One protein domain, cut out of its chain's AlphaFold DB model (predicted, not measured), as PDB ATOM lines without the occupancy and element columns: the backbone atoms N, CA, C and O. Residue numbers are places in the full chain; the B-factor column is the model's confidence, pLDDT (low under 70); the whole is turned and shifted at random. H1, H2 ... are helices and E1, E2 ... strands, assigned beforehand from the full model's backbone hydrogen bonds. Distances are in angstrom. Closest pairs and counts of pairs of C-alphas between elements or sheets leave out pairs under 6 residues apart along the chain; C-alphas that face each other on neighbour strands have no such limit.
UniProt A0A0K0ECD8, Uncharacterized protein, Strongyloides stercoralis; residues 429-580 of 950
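This is residues 429 to 580 of the 950 residues of an uncharacterized protein of Strongyloides stercoralis (UniProt A0A0K0ECD8). A small closed barrel of six strands makes one end of an elongated body; H1 and H3, side by side, pack on its outside, H1 with residues 525 to 530 and H3 with residues 570 to 580, and H2 stands off the barrel at the other end of the body. The printed part has 152 residues, with strands E1 to E6 followed by helices H1 to H3, class mixed. The strands are a meander, each the antiparallel neighbour of the one before, and E6 closes on E1. The whole is compact, with a radius of gyration of the C-alphas of 16.1 A, and spans 50 by 30 by 29 A.

Begin at the hairpin of E1, residues 429 to 436, and E2, residues 444 to 451, where N 432 and O 447 are 3.0 A apart, within hydrogen-bond range. Go round the ring by E3, residues 455 to 458 (N 450 and O 457, 2.8 A), E4, residues 464 to 475 (N 456 and O 466, 2.8 A), E5, residues 478 to 483 (N 473 and O 480, 2.9 A), and E6, residues 487 to 489 (N 483 and O 487, 2.7 A), back to E1 (N 435 and O 488, 2.9 A). H1, residues 518 to 532, is on the barrel, outside it; its closest C-alphas to E1 are Gln 526 and Leu 429, 6.1 A apart. H3, residues 562 to 580, is also on it, outside, at a height over the sheet of 9.8 A. H1 and H3 touch, C-alphas 523 and 566 closest at 6.3 A, at a shallow tilt of 31 degrees, the same way. H2, residues 541 to 555, is close to H1 but not clearly touching, C-alphas 524 and 548 closest at 8.0 A, about perpendicular at 88 degrees. O i to N i+4 pairs are within range in 9 of 11 for H1 and H2, and 13 of 15 for H3.

Find C-alpha 429 at (70.594, 32.606, 98.227), where E1 begins. E4 runs 21.3 A and bends by 105 degrees at residue 471. H1 runs 20.5 A, H2 18.6 A, and H3 27.4 A to C-alpha 580 at (71.841, 45.074, 93.957).

The printed part has no cut. The link from E6 to H1 is long, residues 490 to 517. Confidence is under 70 at residues 535, 537 and 554 to 560.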
ATOM      1  N   LEU A 429      69.184  32.509  97.843       96.98
ATOM      2  CA  LEU A 429      70.594  32.606  98.227       96.98
ATOM      3  C   LEU A 429      71.251  31.222  98.242       96.98
ATOM      4  O   LEU A 429      70.632  30.249  98.670       96.98
ATOM      5  N   GLU A 430      72.507  31.147  97.812       96.75
ATOM      6  CA  GLU A 430      73.368  29.964  97.920       96.75
ATOM      7  C   GLU A 430      74.773  30.374  98.388       96.75
ATOM      8  O   GLU A 430      75.245  31.460  98.053       96.75
ATOM      9  N   LEU A 431      75.451  29.509  99.146       95.89
ATOM     10  CA  LEU A 431      76.860  29.649  99.519       95.89
ATOM     11  C   LEU A 431      77.663  28.543  98.831       95.89
ATOM     12  O   LEU A 431      77.621  27.383  99.245       95.89
ATOM     13  N   ARG A 432      78.362  28.896  97.750       96.33
ATOM     14  CA  ARG A 432      78.998  27.941  96.831       96.33
ATOM     15  C   ARG A 432      80.464  28.246  96.633       96.33
ATOM     16  O   ARG A 432      80.851  29.406  96.641       96.33
ATOM     17  N   ASN A 433      81.253  27.215  96.377       96.67
ATOM     18  CA  ASN A 433      82.576  27.383  95.807       96.67
ATOM     19  C   ASN A 433      82.436  27.821  94.347       96.67
ATOM     20  O   ASN A 433      81.846  27.115  93.522       96.67
ATOM     21  N   LEU A 434      82.956  29.005  94.051       96.83
ATOM     22  CA  LEU A 434      83.025  29.583  92.724       96.83
ATOM     23  C   LEU A 434      84.418  29.300  92.154       96.83
ATOM     24  O   LEU A 434      85.424  29.767  92.685       96.83
ATOM     25  N   TYR A 435      84.466  28.527  91.077       96.68
ATOM     26  CA  TYR A 435      85.700  28.155  90.389       96.68
ATOM     27  C   TYR A 435      85.918  29.075  89.195       96.68
ATOM     28  O   TYR A 435      84.961  29.424  88.498       96.68
ATOM     29  N   LYS A 436      87.170  29.422  88.903       93.12
ATOM     30  CA  LYS A 436      87.531  29.982  87.595       93.12
ATOM     31  C   LYS A 436      87.796  28.822  86.642       93.12
ATOM     32  O   LYS A 436      88.609  27.957  86.938       93.12
ATOM     33  N   ILE A 437      87.131  28.807  85.489       90.79
ATOM     34  CA  ILE A 437      87.304  27.743  84.483       90.79
ATOM     35  C   ILE A 437      88.744  27.722  83.948       90.79
ATOM     36  O   ILE A 437      89.264  26.668  83.612       90.79
ATOM     37  N   ILE A 438      89.388  28.889  83.907       85.28
ATOM     38  CA  ILE A 438      90.747  29.077  83.380       85.28
ATOM     39  C   ILE A 438      91.815  28.565  84.363       85.28
ATOM     40  O   ILE A 438      92.965  28.371  83.984       85.28
ATOM     41  N   ASP A 439      91.460  28.378  85.634       85.51
ATOM     42  CA  ASP A 439      92.422  27.969  86.646       85.51
ATOM     43  C   ASP A 439      92.546  26.442  86.710       85.51
ATOM     44  O   ASP A 439      91.620  25.741  87.135       85.51
ATOM     45  N   LYS A 440      93.714  25.932  86.303       84.80
ATOM     46  CA  LYS A 440      94.039  24.499  86.332       84.80
ATOM     47  C   LYS A 440      94.204  23.960  87.748       84.80
ATOM     48  O   LYS A 440      93.981  22.773  87.966       84.80
ATOM     49  N   ASN A 441      94.561  24.818  88.705       92.67
ATOM     50  CA  ASN A 441      94.756  24.416  90.097       92.67
ATOM     51  C   ASN A 441      93.426  24.139  90.803       92.67
ATOM     52  O   ASN A 441      93.421  23.662  91.938       92.67
ATOM     53  N   CYS A 442      92.295  24.408  90.137       93.75
ATOM     54  CA  CYS A 442      90.968  24.227  90.701       93.75
ATOM     55  C   CYS A 442      90.761  25.021  91.999       93.75
ATOM     56  O   CYS A 442      89.977  24.601  92.859       93.75
ATOM     57  N   GLU A 443      91.431  26.174  92.132       94.31
ATOM     58  CA  GLU A 443      91.223  27.060  93.269       94.31
ATOM     59  C   GLU A 443      89.783  27.572  93.240       94.31
ATOM     60  O   GLU A 443      89.254  28.034  92.220       94.31
ATOM     61  N   ALA A 444      89.121  27.428  94.380       94.85
ATOM     62  CA  ALA A 444      87.728  27.782  94.540       94.85
ATOM     63  C   ALA A 444      87.604  28.865  95.600       94.85
ATOM     64  O   ALA A 444      88.172  28.756  96.685       94.85
ATOM     65  N   GLU A 445      86.818  29.891  95.302       94.96
ATOM     66  CA  GLU A 445      86.481  30.931  96.264       94.96
ATOM     67  C   GLU A 445      85.077  30.662  96.805       94.96
ATOM     68  O   GLU A 445      84.111  30.587  96.043       94.96
ATOM     69  N   LEU A 446      84.937  30.510  98.122       94.82
ATOM     70  CA  LEU A 446      83.616  30.407  98.732       94.82
ATOM     71  C   LEU A 446      82.886  31.748  98.549       94.82
ATOM     72  O   LEU A 446      83.360  32.783  99.004       94.82
ATOM     73  N   ALA A 447      81.731  31.739  97.891       95.66
ATOM     74  CA  ALA A 447      81.015  32.942  97.487       95.66
ATOM     75  C   ALA A 447      79.530  32.872  97.860       95.66
ATOM     76  O   ALA A 447      78.849  31.869  97.625       95.66
ATOM     77  N   LEU A 448      79.003  33.976  98.401       96.94
ATOM     78  CA  LEU A 448      77.565  34.165  98.584       96.94
ATOM     79  C   LEU A 448      76.933  34.625  97.264       96.94
ATOM     80  O   LEU A 448      77.210  35.722  96.765       96.94
ATOM     81  N   LEU A 449      76.057  33.794  96.713       97.45
ATOM     82  CA  LEU A 449      75.405  33.993  95.426       97.45
ATOM     83  C   LEU A 449      73.907  34.227  95.636       97.45
ATOM     84  O   LEU A 449      73.263  33.497  96.385       97.45
ATOM     85  N   ALA A 450      73.326  35.207  94.944       97.61
ATOM     86  CA  ALA A 450      71.886  35.224  94.710       97.61
ATOM     87  C   ALA A 450      71.598  34.600  93.347       97.61
ATOM     88  O   ALA A 450      72.117  35.046  92.329       97.61
ATOM     89  N   VAL A 451      70.768  33.570  93.316       97.37
ATOM     90  CA  VAL A 451      70.512  32.758  92.129       97.37
ATOM     91  C   VAL A 451      69.069  32.964  91.683       97.37
ATOM     92  O   VAL A 451      68.143  32.964  92.490       97.37
ATOM     93  N   SER A 452      68.886  33.161  90.384       95.92
ATOM     94  CA  SER A 452      67.597  33.167  89.687       95.92
ATOM     95  C   SER A 452      67.630  32.109  88.569       95.92
ATOM     96  O   SER A 452      68.675  31.475  88.396       95.92
ATOM     97  N   PRO A 453      66.551  31.886  87.789       93.97
ATOM     98  CA  PRO A 453      66.570  30.900  86.706       93.97
ATOM     99  C   PRO A 453      67.745  31.088  85.733       93.97
ATOM    100  O   PRO A 453      68.509  30.150  85.539       93.97
ATOM    101  N   ASN A 454      67.963  32.314  85.239       93.80
ATOM    102  CA  ASN A 454      68.935  32.595  84.168       93.80
ATOM    103  C   ASN A 454      70.172  33.378  84.632       93.80
ATOM    104  O   ASN A 454      71.164  33.455  83.913       93.80
ATOM    105  N   ASN A 455      70.124  33.977  85.822       95.54
ATOM    106  CA  ASN A 455      71.156  34.893  86.300       95.54
ATOM    107  C   ASN A 455      71.632  34.521  87.702       95.54
ATOM    108  O   ASN A 455      70.842  34.088  88.545       95.54
ATOM    109  N   VAL A 456      72.910  34.766  87.959       97.10
ATOM    110  CA  VAL A 456      73.579  34.607  89.248       97.10
ATOM    111  C   VAL A 456      74.218  35.941  89.607       97.10
ATOM    112  O   VAL A 456      74.935  36.532  88.809       97.10
ATOM    113  N   LEU A 457      73.950  36.442  90.804       97.51
ATOM    114  CA  LEU A 457      74.515  37.680  91.315       97.51
ATOM    115  C   LEU A 457      75.490  37.347  92.444       97.51
ATOM    116  O   LEU A 457      75.075  36.923  93.521       97.51
ATOM    117  N   TRP A 458      76.779  37.559  92.212       97.45
ATOM    118  CA  TRP A 458      77.810  37.405  93.229       97.45
ATOM    119  C   TRP A 458      77.774  38.597  94.194       97.45
ATOM    120  O   TRP A 458      78.033  39.739  93.808       97.45
ATOM    121  N   LEU A 459      77.417  38.343  95.458       96.55
ATOM    122  CA  LEU A 459      77.137  39.363  96.475       96.55
ATOM    123  C   LEU A 459      78.390  39.859  97.219       96.55
ATOM    124  O   LEU A 459      78.414  39.871  98.448       96.55
ATOM    125  N   LYS A 460      79.404  40.318  96.483       94.11
ATOM    126  CA  LYS A 460      80.538  41.074  97.048       94.11
ATOM    127  C   LYS A 460      80.165  42.544  97.321       94.11
ATOM    128  O   LYS A 460      79.019  42.947  97.102       94.11
ATOM    129  N   GLU A 461      81.118  43.350  97.802       90.08
ATOM    130  CA  GLU A 461      80.917  44.792  98.054       90.08
ATOM    131  C   GLU A 461      80.338  45.507  96.818       90.08
ATOM    132  O   GLU A 461      79.350  46.242  96.904       90.08
ATOM    133  N   GLU A 462      80.887  45.191  95.644       93.92
ATOM    134  CA  GLU A 462      80.333  45.572  94.352       93.92
ATOM    135  C   GLU A 462      79.718  44.365  93.632       93.92
ATOM    136  O   GLU A 462      80.449  43.595  93.011       93.92
ATOM    137  N   PRO A 463      78.383  44.193  93.649       96.21
ATOM    138  CA  PRO A 463      77.766  42.963  93.167       96.21
ATOM    139  C   PRO A 463      78.069  42.734  91.686       96.21
ATOM    140  O   PRO A 463      77.980  43.673  90.892       96.21
ATOM    141  N   GLU A 464      78.411  41.507  91.315       95.56
ATOM    142  CA  GLU A 464      78.762  41.141  89.941       95.56
ATOM    143  C   GLU A 464      77.735  40.173  89.364       95.56
ATOM    144  O   GLU A 464      77.310  39.232  90.032       95.56
ATOM    145  N   LEU A 465      77.293  40.441  88.137       96.17
ATOM    146  CA  LEU A 465      76.239  39.687  87.473       96.17
ATOM    147  C   LEU A 465      76.850  38.673  86.508       96.17
ATOM    148  O   LEU A 465      77.592  39.043  85.603       96.17
ATOM    149  N   LEU A 466      76.521  37.404  86.714       95.35
ATOM    150  CA  LEU A 466      76.983  36.263  85.939       95.35
ATOM    151  C   LEU A 466      75.766  35.583  85.295       95.35
ATOM    152  O   LEU A 466      74.833  35.168  85.984       95.35
ATOM    153  N   THR A 467      75.751  35.460  83.972       93.58
ATOM    154  CA  THR A 467      74.681  34.750  83.250       93.58
ATOM    155  C   THR A 467      74.906  33.245  83.337       93.58
ATOM    156  O   THR A 467      76.037  32.794  83.166       93.58
ATOM    157  N   LYS A 468      73.862  32.449  83.591       94.62
ATOM    158  CA  LYS A 468      73.978  30.988  83.505       94.62
ATOM    159  C   LYS A 468      74.062  30.575  82.041       94.62
ATOM    160  O   LYS A 468      73.186  30.931  81.255       94.62
ATOM    161  N   LEU A 469      75.097  29.827  81.684       91.99
ATOM    162  CA  LEU A 469      75.238  29.270  80.344       91.99
ATOM    163  C   LEU A 469      74.416  27.980  80.242       91.99
ATOM    164  O   LEU A 469      74.224  27.264  81.228       91.99
ATOM    165  N   SER A 470      73.905  27.690  79.048       89.06
ATOM    166  CA  SER A 470      73.143  26.469  78.792       89.06
ATOM    167  C   SER A 470      74.049  25.240  78.846       89.06
ATOM    168  O   SER A 470      75.065  25.198  78.154       89.06
ATOM    169  N   GLY A 471      73.626  24.221  79.592       86.62
ATOM    170  CA  GLY A 471      74.327  22.944  79.713       86.62
ATOM    171  C   GLY A 471      75.044  22.771  81.050       86.62
ATOM    172  O   GLY A 471      75.445  23.733  81.705       86.62
ATOM    173  N   ASN A 472      75.185  21.511  81.455       91.19
ATOM    174  CA  ASN A 472      76.004  21.134  82.599       91.19
ATOM    175  C   ASN A 472      77.435  20.889  82.120       91.19
ATOM    176  O   ASN A 472      77.649  20.241  81.098       91.19
ATOM    177  N   MET A 473      78.404  21.394  82.874       92.92
ATOM    178  CA  MET A 473      79.828  21.187  82.637       92.92
ATOM    179  C   MET A 473      80.418  20.385  83.799       92.92
ATOM    180  O   MET A 473      79.970  20.517  84.942       92.92
ATOM    181  N   ILE A 474      81.420  19.559  83.506       94.19
ATOM    182  CA  ILE A 474      82.272  18.946  84.524       94.19
ATOM    183  C   ILE A 474      83.550  19.783  84.597       94.19
ATOM    184  O   ILE A 474      84.264  19.893  83.606       94.19
ATOM    185  N   HIS A 475      83.817  20.381  85.755       93.11
ATOM    186  CA  HIS A 475      85.047  21.123  86.039       93.11
ATOM    187  C   HIS A 475      85.547  20.717  87.422       93.11
ATOM    188  O   HIS A 475      84.747  20.612  88.355       93.11
ATOM    189  N   CYS A 476      86.844  20.443  87.565       94.41
ATOM    190  CA  CYS A 476      87.441  20.038  88.846       94.41
ATOM    191  C   CYS A 476      86.732  18.841  89.515       94.41
ATOM    192  O   CYS A 476      86.425  18.876  90.707       94.41
ATOM    193  N   ASN A 477      86.404  17.799  88.733       94.91
ATOM    194  CA  ASN A 477      85.641  16.614  89.165       94.91
ATOM    195  C   ASN A 477      84.260  16.920  89.782       94.91
ATOM    196  O   ASN A 477      83.681  16.089  90.482       94.91
ATOM    197  N   LYS A 478      83.701  18.106  89.516       95.47
ATOM    198  CA  LYS A 478      82.366  18.515  89.957       95.47
ATOM    199  C   LYS A 478      81.495  18.807  88.742       95.47
ATOM    200  O   LYS A 478      81.926  19.470  87.808       95.47
ATOM    201  N   SER A 479      80.251  18.330  88.764       96.13
ATOM    202  CA  SER A 479      79.224  18.718  87.787       96.13
ATOM    203  C   SER A 479      78.507  19.979  88.266       96.13
ATOM    204  O   SER A 479      78.096  20.057  89.428       96.13
ATOM    205  N   GLY A 480      78.320  20.948  87.375       96.07
ATOM    206  CA  GLY A 480      77.700  22.233  87.691       96.07
ATOM    207  C   GLY A 480      77.386  23.053  86.445       96.07
ATOM    208  O   GLY A 480      77.394  22.533  85.330       96.07
ATOM    209  N   HIS A 481      77.112  24.338  86.640       95.76
ATOM    210  CA  HIS A 481      76.806  25.268  85.560       95.76
ATOM    211  C   HIS A 481      78.023  26.131  85.258       95.76
ATOM    212  O   HIS A 481      78.623  26.717  86.164       95.76
ATOM    213  N   ALA A 482      78.346  26.254  83.972       94.45
ATOM    214  CA  ALA A 482      79.230  27.309  83.515       94.45
ATOM    215  C   ALA A 482      78.483  28.649  83.602       94.45
ATOM    216  O   ALA A 482      77.300  28.761  83.268       94.45
ATOM    217  N   LEU A 483      79.173  29.666  84.093       94.88
ATOM    218  CA  LEU A 483      78.663  31.007  84.311       94.88
ATOM    219  C   LEU A 483      79.430  31.990  83.422       94.88
ATOM    220  O   LEU A 483      80.578  31.756  83.032       94.88
ATOM    221  N   GLY A 484      78.794  33.118  83.112       91.03
ATOM    222  CA  GLY A 484      79.425  34.224  82.398       91.03
ATOM    223  C   GLY A 484      80.748  34.645  83.047       91.03
ATOM    224  O   GLY A 484      80.980  34.400  84.230       91.03
ATOM    225  N   LYS A 485      81.625  35.274  82.256       89.87
ATOM    226  CA  LYS A 485      82.983  35.689  82.663       89.87
ATOM    227  C   LYS A 485      83.934  34.541  83.051       89.87
ATOM    228  O   LYS A 485      84.974  34.787  83.651       89.87
ATOM    229  N   GLY A 486      83.623  33.302  82.659       90.40
ATOM    230  CA  GLY A 486      84.524  32.155  82.832       90.40
ATOM    231  C   GLY A 486      84.503  31.553  84.237       90.40
ATOM    232  O   GLY A 486      85.512  31.009  84.683       90.40
ATOM    233  N   TYR A 487      83.373  31.658  84.936       94.92
ATOM    234  CA  TYR A 487      83.182  31.053  86.252       94.92
ATOM    235  C   TYR A 487      82.402  29.743  86.167       94.92
ATOM    236  O   TYR A 487      81.681  29.490  85.206       94.92
ATOM    237  N   PHE A 488      82.511  28.919  87.198       96.00
ATOM    238  CA  PHE A 488      81.792  27.662  87.326       96.00
ATOM    239  C   PHE A 488      81.312  27.476  88.766       96.00
ATOM    240  O   PHE A 488      82.061  27.720  89.712       96.00
ATOM    241  N   ALA A 489      80.065  27.040  88.942       97.49
ATOM    242  CA  ALA A 489      79.522  26.705  90.255       97.49
ATOM    243  C   ALA A 489      78.452  25.612  90.159       97.49
ATOM    244  O   ALA A 489      77.687  25.532  89.194       97.49
ATOM    245  N   LYS A 490      78.342  24.795  91.209       97.00
ATOM    246  CA  LYS A 490      77.213  23.877  91.390       97.00
ATOM    247  C   LYS A 490      76.038  24.666  91.966       97.00
ATOM    248  O   LYS A 490      76.122  25.127  93.095       97.00
ATOM    249  N   LEU A 491      74.961  24.832  91.203       96.13
ATOM    250  CA  LEU A 491      73.791  25.621  91.611       96.13
ATOM    251  C   LEU A 491      72.559  24.730  91.750       96.13
ATOM    252  O   LEU A 491      72.498  23.650  91.161       96.13
ATOM    253  N   LYS A 492      71.571  25.178  92.528       94.69
ATOM    254  CA  LYS A 492      70.250  24.545  92.584       94.69
ATOM    255  C   LYS A 492      69.255  25.342  91.738       94.69
ATOM    256  O   LYS A 492      69.289  26.572  91.670       94.69
ATOM    257  N   GLU A 493      68.350  24.618  91.090       84.80
ATOM    258  CA  GLU A 493      67.236  25.208  90.345       84.80
ATOM    259  C   GLU A 493      66.284  25.991  91.273       84.80
ATOM    260  O   GLU A 493      66.287  25.748  92.484       84.80
ATOM    261  N   PRO A 494      65.483  26.944  90.746       78.96
ATOM    262  CA  PRO A 494      64.692  27.895  91.528       78.96
ATOM    263  C   PRO A 494      63.909  27.263  92.685       78.96
ATOM    264  O   PRO A 494      62.828  26.690  92.514       78.96
ATOM    265  N   LEU A 495      64.431  27.447  93.899       86.86
ATOM    266  CA  LEU A 495      63.951  26.769  95.108       86.86
ATOM    267  C   LEU A 495      62.517  27.149  95.474       86.86
ATOM    268  O   LEU A 495      61.770  26.352  96.033       86.86
ATOM    269  N   TRP A 496      62.101  28.373  95.139       91.00
ATOM    270  CA  TRP A 496      60.779  28.889  95.492       91.00
ATOM    271  C   TRP A 496      59.624  28.236  94.730       91.00
ATOM    272  O   TRP A 496      58.473  28.503  95.077       91.00
ATOM    273  N   THR A 497      59.898  27.385  93.740       88.48
ATOM    274  CA  THR A 497      58.876  26.588  93.041       88.48
ATOM    275  C   THR A 497      58.684  25.199  93.650       88.48
ATOM    276  O   THR A 497      57.639  24.589  93.452       88.48
ATOM    277  N   GLN A 498      59.648  24.723  94.443       90.62
ATOM    278  CA  GLN A 498      59.611  23.404  95.074       90.62
ATOM    279  C   GLN A 498      58.703  23.418  96.307       90.62
ATOM    280  O   GLN A 498      58.627  24.425  97.013       90.62
ATOM    281  N   GLU A 499      58.013  22.317  96.602       87.53
ATOM    282  CA  GLU A 499      57.188  22.205  97.814       87.53
ATOM    283  C   GLU A 499      58.048  22.362  99.080       87.53
ATOM    284  O   GLU A 499      57.763  23.200  99.940       87.53
ATOM    285  N   GLU A 500      59.178  21.656  99.116       90.23
ATOM    286  CA  GLU A 500      60.209  21.744 100.145       90.23
ATOM    287  C   GLU A 500      61.431  22.511  99.609       90.23
ATOM    288  O   GLU A 500      62.008  22.139  98.590       90.23
ATOM    289  N   ILE A 501      61.839  23.590 100.289       91.25
ATOM    290  CA  ILE A 501      63.052  24.342  99.932       91.25
ATOM    291  C   ILE A 501      64.265  23.487 100.307       91.25
ATOM    292  O   ILE A 501      64.434  23.131 101.471       91.25
ATOM    293  N   SER A 502      65.130  23.179  99.343       93.37
ATOM    294  CA  SER A 502      66.360  22.437  99.625       93.37
ATOM    295  C   SER A 502      67.306  23.238 100.532       93.37
ATOM    296  O   SER A 502      67.598  24.403 100.265       93.37
ATOM    297  N   TYR A 503      67.821  22.599 101.586       92.32
ATOM    298  CA  TYR A 503      68.896  23.146 102.427       92.32
ATOM    299  C   TYR A 503      70.296  22.873 101.845       92.32
ATOM    300  O   TYR A 503      71.284  23.419 102.332       92.32
ATOM    301  N   GLU A 504      70.400  22.080 100.771       93.13
ATOM    302  CA  GLU A 504      71.647  21.756 100.058       93.13
ATOM    303  C   GLU A 504      72.115  22.906  99.146       93.13
ATOM    304  O   GLU A 504      72.523  22.698  98.000       93.13
ATOM    305  N   VAL A 505      72.018  24.138  99.642       93.29
ATOM    306  CA  VAL A 505      72.495  25.373  98.996       93.29
ATOM    307  C   VAL A 505      73.842  25.840  99.547       93.29
ATOM    308  O   VAL A 505      74.295  26.933  99.226       93.29
ATOM    309  N   TYR A 506      74.451  25.011 100.389       91.62
ATOM    310  CA  TYR A 506      75.787  25.170 100.935       91.62
ATOM    311  C   TYR A 506      76.710  24.117 100.332       91.62
ATOM    312  O   TYR A 506      76.309  22.962 100.171       91.62
ATOM    313  N   ASP A 507      77.955  24.496 100.074       90.83
ATOM    314  CA  ASP A 507      79.035  23.518  99.920       90.83
ATOM    315  C   ASP A 507      79.588  23.062 101.283       90.83
ATOM    316  O   ASP A 507      80.068  21.938 101.402       90.83
ATOM    317  N   THR A 508      79.443  23.892 102.321       87.45
ATOM    318  CA  THR A 508      79.736  23.592 103.731       87.45
ATOM    319  C   THR A 508      78.459  23.721 104.564       87.45
ATOM    320  O   THR A 508      78.052  24.816 104.943       87.45
ATOM    321  N   LEU A 509      77.760  22.601 104.781       87.16
ATOM    322  CA  LEU A 509      76.458  22.591 105.459       87.16
ATOM    323  C   LEU A 509      76.564  23.145 106.892       87.16
ATOM    324  O   LEU A 509      77.434  22.695 107.636       87.16
ATOM    325  N   PRO A 510      75.667  24.058 107.311       87.25
ATOM    326  CA  PRO A 510      75.629  24.503 108.696       87.25
ATOM    327  C   PRO A 510      75.075  23.398 109.605       87.25
ATOM    328  O   PRO A 510      74.253  22.573 109.187       87.25
ATOM    329  N   HIS A 511      75.480  23.410 110.873       88.92
ATOM    330  CA  HIS A 511      74.925  22.513 111.883       88.92
ATOM    331  C   HIS A 511      73.498  22.948 112.260       88.92
ATOM    332  O   HIS A 511      73.294  24.040 112.791       88.92
ATOM    333  N   PHE A 512      72.500  22.103 111.984       88.23
ATOM    334  CA  PHE A 512      71.100  22.327 112.382       88.23
ATOM    335  C   PHE A 512      70.760  21.575 113.680       88.23
ATOM    336  O   PHE A 512      71.288  20.476 113.880       88.23
ATOM    337  N   PRO A 513      69.806  22.072 114.492       88.29
ATOM    338  CA  PRO A 513      69.246  21.320 115.613       88.29
ATOM    339  C   PRO A 513      68.697  19.963 115.154       88.29
ATOM    340  O   PRO A 513      68.101  19.849 114.072       88.29
ATOM    341  N   LYS A 514      68.911  18.916 115.962       88.32
ATOM    342  CA  LYS A 514      68.573  17.522 115.602       88.32
ATOM    343  C   LYS A 514      67.074  17.314 115.353       88.32
ATOM    344  O   LYS A 514      66.704  16.466 114.547       88.32
ATOM    345  N   ASP A 515      66.235  18.097 116.016       86.84
ATOM    346  CA  ASP A 515      64.773  18.076 115.970       86.84
ATOM    347  C   ASP A 515      64.166  18.995 114.890       86.84
ATOM    348  O   ASP A 515      62.957  18.961 114.651       86.84
ATOM    349  N   MET A 516      64.977  19.792 114.183       86.76
ATOM    350  CA  MET A 516      64.478  20.696 113.146       86.76
ATOM    351  C   MET A 516      63.951  19.914 111.931       86.76
ATOM    352  O   MET A 516      64.699  19.216 111.239       86.76
ATOM    353  N   ALA A 517      62.662  20.075 111.619       88.71
ATOM    354  CA  ALA A 517      62.039  19.448 110.453       88.71
ATOM    355  C   ALA A 517      62.725  19.868 109.139       88.71
ATOM    356  O   ALA A 517      63.105  21.027 108.959       88.71
ATOM    357  N   LYS A 518      62.835  18.937 108.184       89.22
ATOM    358  CA  LYS A 518      63.507  19.150 106.889       89.22
ATOM    359  C   LYS A 518      62.920  20.336 106.096       89.22
ATOM    360  O   LYS A 518      63.679  21.150 105.569       89.22
ATOM    361  N   SER A 519      61.598  20.524 106.166       86.16
ATOM    362  CA  SER A 519      60.888  21.658 105.556       86.16
ATOM    363  C   SER A 519      61.278  23.015 106.143       86.16
ATOM    364  O   SER A 519      61.255  24.030 105.444       86.16
ATOM    365  N   ILE A 520      61.661  23.038 107.420       89.61
ATOM    366  CA  ILE A 520      62.118  24.233 108.126       89.61
ATOM    367  C   ILE A 520      63.608  24.458 107.886       89.61
ATOM    368  O   ILE A 520      63.995  25.613 107.735       89.61
ATOM    369  N   LYS A 521      64.424  23.400 107.748       92.17
ATOM    370  CA  LYS A 521      65.864  23.518 107.444       92.17
ATOM    371  C   LYS A 521      66.119  24.381 106.208       92.17
ATOM    372  O   LYS A 521      66.922  25.301 106.276       92.17
ATOM    373  N   GLY A 522      65.376  24.180 105.116       92.83
ATOM    374  CA  GLY A 522      65.507  25.016 103.913       92.83
ATOM    375  C   GLY A 522      65.194  26.499 104.141       92.83
ATOM    376  O   GLY A 522      65.886  27.380 103.629       92.83
ATOM    377  N   ILE A 523      64.174  26.796 104.951       92.45
ATOM    378  CA  ILE A 523      63.809  28.172 105.322       92.45
ATOM    379  C   ILE A 523      64.872  28.773 106.255       92.45
ATOM    380  O   ILE A 523      65.281  29.919 106.057       92.45
ATOM    381  N   ALA A 524      65.343  27.991 107.232       91.95
ATOM    382  CA  ALA A 524      66.398  28.341 108.180       91.95
ATOM    383  C   ALA A 524      67.689  28.716 107.450       91.95
ATOM    384  O   ALA A 524      68.276  29.756 107.720       91.95
ATOM    385  N   THR A 525      68.076  27.907 106.466       93.17
ATOM    386  CA  THR A 525      69.200  28.146 105.566       93.17
ATOM    387  C   THR A 525      69.085  29.483 104.839       93.17
ATOM    388  O   THR A 525      70.010  30.289 104.895       93.17
ATOM    389  N   GLN A 526      67.957  29.754 104.174       94.93
ATOM    390  CA  GLN A 526      67.769  31.018 103.451       94.93
ATOM    391  C   GLN A 526      67.806  32.225 104.399       94.93
ATOM    392  O   GLN A 526      68.353  33.274 104.054       94.93
ATOM    393  N   LEU A 527      67.262  32.072 105.611       93.30
ATOM    394  CA  LEU A 527      67.336  33.093 106.648       93.30
ATOM    395  C   LEU A 527      68.776  33.318 107.138       93.30
ATOM    396  O   LEU A 527      69.195  34.469 107.270       93.30
ATOM    397  N   LEU A 528      69.531  32.243 107.377       92.65
ATOM    398  CA  LEU A 528      70.923  32.305 107.816       92.65
ATOM    399  C   LEU A 528      71.787  33.023 106.773       92.65
ATOM    400  O   LEU A 528      72.446  34.003 107.112       92.65
ATOM    401  N   LEU A 529      71.691  32.628 105.500       93.71
ATOM    402  CA  LEU A 529      72.386  33.289 104.389       93.71
ATOM    403  C   LEU A 529      72.007  34.771 104.265       93.71
ATOM    404  O   LEU A 529      72.861  35.615 104.003       93.71
ATOM    405  N   TYR A 530      70.733  35.112 104.478       93.01
ATOM    406  CA  TYR A 530      70.264  36.496 104.422       93.01
ATOM    407  C   TYR A 530      70.809  37.360 105.573       93.01
ATOM    408  O   TYR A 530      71.158  38.521 105.349       93.01
ATOM    409  N   LYS A 531      70.851  36.828 106.801       88.76
ATOM    410  CA  LYS A 531      71.239  37.581 108.007       88.76
ATOM    411  C   LYS A 531      72.743  37.601 108.256       88.76
ATOM    412  O   LYS A 531      73.290  38.665 108.534       88.76
ATOM    413  N   ALA A 532      73.380  36.438 108.177       83.69
ATOM    414  CA  ALA A 532      74.777  36.233 108.545       83.69
ATOM    415  C   ALA A 532      75.730  36.223 107.339       83.69
ATOM    416  O   ALA A 532      76.949  36.278 107.515       83.69
ATOM    417  N   GLY A 533      75.201  36.154 106.112       84.33
ATOM    418  CA  GLY A 533      76.022  36.032 104.912       84.33
ATOM    419  C   GLY A 533      76.896  34.779 104.971       84.33
ATOM    420  O   GLY A 533      76.385  33.671 105.114       84.33
ATOM    421  N   MET A 534      78.214  34.965 104.875       75.00
ATOM    422  CA  MET A 534      79.206  33.882 104.932       75.00
ATOM    423  C   MET A 534      79.744  33.601 106.345       75.00
ATOM    424  O   MET A 534      80.510  32.663 106.524       75.00
ATOM    425  N   MET A 535      79.412  34.430 107.341       65.72
ATOM    426  CA  MET A 535      80.183  34.506 108.593       65.72
ATOM    427  C   MET A 535      79.835  33.448 109.643       65.72
ATOM    428  O   MET A 535      80.472  33.410 110.692       65.72
ATOM    429  N   VAL A 536      78.825  32.612 109.416       72.94
ATOM    430  CA  VAL A 536      78.308  31.718 110.455       72.94
ATOM    431  C   VAL A 536      78.053  30.334 109.874       72.94
ATOM    432  O   VAL A 536      77.083  30.132 109.144       72.94
ATOM    433  N   VAL A 537      78.933  29.393 110.216       69.01
ATOM    434  CA  VAL A 537      78.796  27.968 109.870       69.01
ATOM    435  C   VAL A 537      78.224  27.176 111.054       69.01
ATOM    436  O   VAL A 537      77.408  26.277 110.854       69.01
ATOM    437  N   ASP A 538      78.535  27.597 112.286       79.23
ATOM    438  CA  ASP A 538      78.173  26.875 113.508       79.23
ATOM    439  C   ASP A 538      77.309  27.729 114.441       79.23
ATOM    440  O   ASP A 538      77.788  28.643 115.117       79.23
ATOM    441  N   LEU A 539      76.012  27.417 114.482       83.18
ATOM    442  CA  LEU A 539      75.073  27.935 115.474       83.18
ATOM    443  C   LEU A 539      74.631  26.800 116.394       83.18
ATOM    444  O   LEU A 539      74.171  25.762 115.926       83.18
ATOM    445  N   ASN A 540      74.720  27.013 117.704       87.29
ATOM    446  CA  ASN A 540      74.093  26.127 118.680       87.29
ATOM    447  C   ASN A 540      72.565  26.320 118.706       87.29
ATOM    448  O   ASN A 540      72.038  27.320 118.209       87.29
ATOM    449  N   ASP A 541      71.850  25.380 119.329       84.17
ATOM    450  CA  ASP A 541      70.379  25.362 119.358       84.17
ATOM    451  C   ASP A 541      69.773  26.678 119.880       84.17
ATOM    452  O   ASP A 541      68.824  27.207 119.298       84.17
ATOM    453  N   LYS A 542      70.380  27.280 120.915       85.66
ATOM    454  CA  LYS A 542      69.929  28.564 121.486       85.66
ATOM    455  C   LYS A 542      70.114  29.731 120.517       85.66
ATOM    456  O   LYS A 542      69.312  30.663 120.510       85.66
ATOM    457  N   GLN A 543      71.178  29.721 119.716       87.36
ATOM    458  CA  GLN A 543      71.419  30.758 118.714       87.36
ATOM    459  C   GLN A 543      70.470  30.620 117.522       87.36
ATOM    460  O   GLN A 543      70.003  31.637 117.012       87.36
ATOM    461  N   TRP A 544      70.146  29.391 117.109       85.54
ATOM    462  CA  TRP A 544      69.100  29.145 116.116       85.54
ATOM    463  C   TRP A 544      67.749  29.664 116.596       85.54
ATOM    464  O   TRP A 544      67.100  30.431 115.885       85.54
ATOM    465  N   GLU A 545      67.355  29.318 117.821       82.25
ATOM    466  CA  GLU A 545      66.119  29.808 118.428       82.25
ATOM    467  C   GLU A 545      66.093  31.345 118.481       82.25
ATOM    468  O   GLU A 545      65.134  31.969 118.025       82.25
ATOM    469  N   ALA A 546      67.185  31.978 118.923       84.70
ATOM    470  CA  ALA A 546      67.310  33.433 118.937       84.70
ATOM    471  C   ALA A 546      67.212  34.056 117.533       84.70
ATOM    472  O   ALA A 546      66.547  35.079 117.363       84.70
ATOM    473  N   LEU A 547      67.838  33.453 116.515       85.29
ATOM    474  CA  LEU A 547      67.762  33.915 115.125       85.29
ATOM    475  C   LEU A 547      66.315  33.895 114.614       85.29
ATOM    476  O   LEU A 547      65.859  34.868 114.008       85.29
ATOM    477  N   PHE A 548      65.584  32.811 114.883       81.24
ATOM    478  CA  PHE A 548      64.187  32.667 114.485       81.24
ATOM    479  C   PHE A 548      63.260  33.621 115.248       81.24
ATOM    480  O   PHE A 548      62.470  34.326 114.615       81.24
ATOM    481  N   ILE A 549      63.381  33.708 116.576       79.62
ATOM    482  CA  ILE A 549      62.584  34.626 117.404       79.62
ATOM    483  C   ILE A 549      62.824  36.078 116.978       79.62
ATOM    484  O   ILE A 549      61.870  36.836 116.821       79.62
ATOM    485  N   ASN A 550      64.072  36.467 116.702       81.52
ATOM    486  CA  ASN A 550      64.395  37.827 116.261       81.52
ATOM    487  C   ASN A 550      63.743  38.199 114.920       81.52
ATOM    488  O   ASN A 550      63.492  39.374 114.659       81.52
ATOM    489  N   VAL A 551      63.485  37.223 114.046       77.59
ATOM    490  CA  VAL A 551      62.941  37.470 112.701       77.59
ATOM    491  C   VAL A 551      61.423  37.329 112.666       77.59
ATOM    492  O   VAL A 551      60.752  38.113 111.994       77.59
ATOM    493  N   PHE A 552      60.874  36.343 113.372       77.94
ATOM    494  CA  PHE A 552      59.450  36.009 113.329       77.94
ATOM    495  C   PHE A 552      58.666  36.493 114.557       77.94
ATOM    496  O   PHE A 552      57.435  36.476 114.527       77.94
ATOM    497  N   GLN A 553      59.347  36.980 115.600       77.08
ATOM    498  CA  GLN A 553      58.756  37.481 116.843       77.08
ATOM    499  C   GLN A 553      57.732  36.488 117.429       77.08
ATOM    500  O   GLN A 553      57.947  35.277 117.434       77.08
ATOM    501  N   THR A 554      56.578  36.990 117.878       59.13
ATOM    502  CA  THR A 554      55.468  36.218 118.456       59.13
ATOM    503  C   THR A 554      54.859  35.190 117.500       59.13
ATOM    504  O   THR A 554      54.139  34.300 117.946       59.13
ATOM    505  N   LYS A 555      55.152  35.262 116.194       64.20
ATOM    506  CA  LYS A 555      54.652  34.304 115.195       64.20
ATOM    507  C   LYS A 555      55.453  33.005 115.154       64.20
ATOM    508  O   LYS A 555      55.018  32.070 114.493       64.20
ATOM    509  N   TYR A 556      56.596  32.936 115.841       66.61
ATOM    510  CA  TYR A 556      57.432  31.735 115.881       66.61
ATOM    511  C   TYR A 556      56.696  30.521 116.476       66.61
ATOM    512  O   TYR A 556      56.797  29.421 115.940       66.61
ATOM    513  N   ASN A 557      55.874  30.741 117.509       65.90
ATOM    514  CA  ASN A 557      55.141  29.673 118.198       65.90
ATOM    515  C   ASN A 557      54.022  29.045 117.345       65.90
ATOM    516  O   ASN A 557      53.564  27.946 117.650       65.90
ATOM    517  N   ASP A 558      53.595  29.697 116.257       66.64
ATOM    518  CA  ASP A 558      52.617  29.147 115.310       66.64
ATOM    519  C   ASP A 558      53.338  28.348 114.204       66.64
ATOM    520  O   ASP A 558      53.249  28.641 113.006       66.64
ATOM    521  N   LEU A 559      54.088  27.319 114.631       54.06
ATOM    522  CA  LEU A 559      54.911  26.413 113.806       54.06
ATOM    523  C   LEU A 559      54.151  25.773 112.625       54.06
ATOM    524  O   LEU A 559      54.768  25.261 111.691       54.06
ATOM    525  N   ARG A 560      52.812  25.829 112.614       58.68
ATOM    526  CA  ARG A 560      51.965  25.317 111.525       58.68
ATOM    527  C   ARG A 560      51.970  26.193 110.266       58.68
ATOM    528  O   ARG A 560      51.384  25.798 109.262       58.68
ATOM    529  N   ARG A 561      52.635  27.353 110.264       76.23
ATOM    530  CA  ARG A 561      52.651  28.275 109.113       76.23
ATOM    531  C   ARG A 561      53.999  28.333 108.386       76.23
ATOM    532  O   ARG A 561      54.505  29.423 108.117       76.23
ATOM    533  N   SER A 562      54.562  27.191 107.985       82.13
ATOM    534  CA  SER A 562      55.768  27.137 107.126       82.13
ATOM    535  C   SER A 562      55.654  28.035 105.879       82.13
ATOM    536  O   SER A 562      56.614  28.705 105.491       82.13
ATOM    537  N   SER A 563      54.451  28.143 105.305       85.46
ATOM    538  CA  SER A 563      54.118  29.049 104.198       85.46
ATOM    539  C   SER A 563      54.309  30.533 104.543       85.46
ATOM    540  O   SER A 563      54.759  31.313 103.699       85.46
ATOM    541  N   MET A 564      54.026  30.932 105.787       85.17
ATOM    542  CA  MET A 564      54.235  32.293 106.273       85.17
ATOM    543  C   MET A 564      55.724  32.597 106.410       85.17
ATOM    544  O   MET A 564      56.168  33.632 105.913       85.17
ATOM    545  N   PHE A 565      56.505  31.691 107.011       87.87
ATOM    546  CA  PHE A 565      57.958  31.860 107.103       87.87
ATOM    547  C   PHE A 565      58.583  31.953 105.711       87.87
ATOM    548  O   PHE A 565      59.311  32.902 105.423       87.87
ATOM    549  N   ARG A 566      58.197  31.048 104.805       91.25
ATOM    550  CA  ARG A 566      58.593  31.075 103.393       91.25
ATOM    551  C   ARG A 566      58.294  32.422 102.733       91.25
ATOM    552  O   ARG A 566      59.181  32.991 102.105       91.25
ATOM    553  N   SER A 567      57.086  32.966 102.901       90.08
ATOM    554  CA  SER A 567      56.690  34.256 102.313       90.08
ATOM    555  C   SER A 567      57.463  35.445 102.891       90.08
ATOM    556  O   SER A 567      57.805  36.372 102.151       90.08
ATOM    557  N   VAL A 568      57.729  35.445 104.201       88.70
ATOM    558  CA  VAL A 568      58.490  36.512 104.867       88.70
ATOM    559  C   VAL A 568      59.944  36.494 104.401       88.70
ATOM    560  O   VAL A 568      60.437  37.522 103.937       88.70
ATOM    561  N   ILE A 569      60.606  35.333 104.441       91.40
ATOM    562  CA  ILE A 569      62.003  35.191 104.004       91.40
ATOM    563  C   ILE A 569      62.152  35.514 102.518       91.40
ATOM    564  O   ILE A 569      63.037  36.288 102.155       91.40
ATOM    565  N   TYR A 570      61.244  35.019 101.670       94.64
ATOM    566  CA  TYR A 570      61.201  35.375 100.250       94.64
ATOM    567  C   TYR A 570      61.169  36.897 100.058       94.64
ATOM    568  O   TYR A 570      61.988  37.446  99.322       94.64
ATOM    569  N   SER A 571      60.265  37.588 100.762       93.36
ATOM    570  CA  SER A 571      60.093  39.042 100.643       93.36
ATOM    571  C   SER A 571      61.331  39.816 101.109       93.36
ATOM    572  O   SER A 571      61.718  40.796 100.470       93.36
ATOM    573  N   LEU A 572      61.974  39.372 102.195       93.25
ATOM    574  CA  LEU A 572      63.216  39.964 102.703       93.25
ATOM    575  C   LEU A 572      64.366  39.818 101.699       93.25
ATOM    576  O   LEU A 572      65.052  40.801 101.408       93.25
ATOM    577  N   ILE A 573      64.531  38.624 101.120       95.85
ATOM    578  CA  ILE A 573      65.549  38.361 100.099       95.85
ATOM    579  C   ILE A 573      65.284  39.215  98.855       95.85
ATOM    580  O   ILE A 573      66.180  39.946  98.437       95.85
ATOM    581  N   GLN A 574      64.059  39.222  98.310       96.40
ATOM    582  CA  GLN A 574      63.741  40.037  97.126       96.40
ATOM    583  C   GLN A 574      64.028  41.527  97.368       96.40
ATOM    584  O   GLN A 574      64.681  42.174  96.549       96.40
ATOM    585  N   LYS A 575      63.604  42.072  98.520       95.28
ATOM    586  CA  LYS A 575      63.811  43.485  98.881       95.28
ATOM    587  C   LYS A 575      65.295  43.869  98.931       95.28
ATOM    588  O   LYS A 575      65.637  44.993  98.567       95.28
ATOM    589  N   ASN A 576      66.164  42.957  99.367       94.84
ATOM    590  CA  ASN A 576      67.610  43.182  99.449       94.84
ATOM    591  C   ASN A 576      68.331  42.977  98.104       94.84
ATOM    592  O   ASN A 576      69.235  43.738  97.765       94.84
ATOM    593  N   ILE A 577      67.940  41.961  97.328       96.74
ATOM    594  CA  ILE A 577      68.643  41.576  96.096       96.74
ATOM    595  C   ILE A 577      68.256  42.447  94.897       96.74
ATOM    596  O   ILE A 577      69.140  42.815  94.128       96.74
ATOM    597  N   ILE A 578      66.988  42.850  94.750       96.20
ATOM    598  CA  ILE A 578      66.523  43.615  93.574       96.20
ATOM    599  C   ILE A 578      67.340  44.906  93.332       96.20
ATOM    600  O   ILE A 578      67.779  45.115  92.198       96.20
ATOM    601  N   PRO A 579      67.625  45.761  94.340       96.01
ATOM    602  CA  PRO A 579      68.459  46.947  94.131       96.01
ATOM    603  C   PRO A 579      69.903  46.610  93.721       96.01
ATOM    604  O   PRO A 579      70.476  47.298  92.875       96.01
ATOM    605  N   LYS A 580      70.484  45.542  94.291       97.12
ATOM    606  CA  LYS A 580      71.841  45.074  93.957       97.12
ATOM    607  C   LYS A 580      71.906  44.537  92.527       97.12
ATOM    608  O   LYS A 580      72.830  44.885  91.795       97.12
TER     609      LYS A 580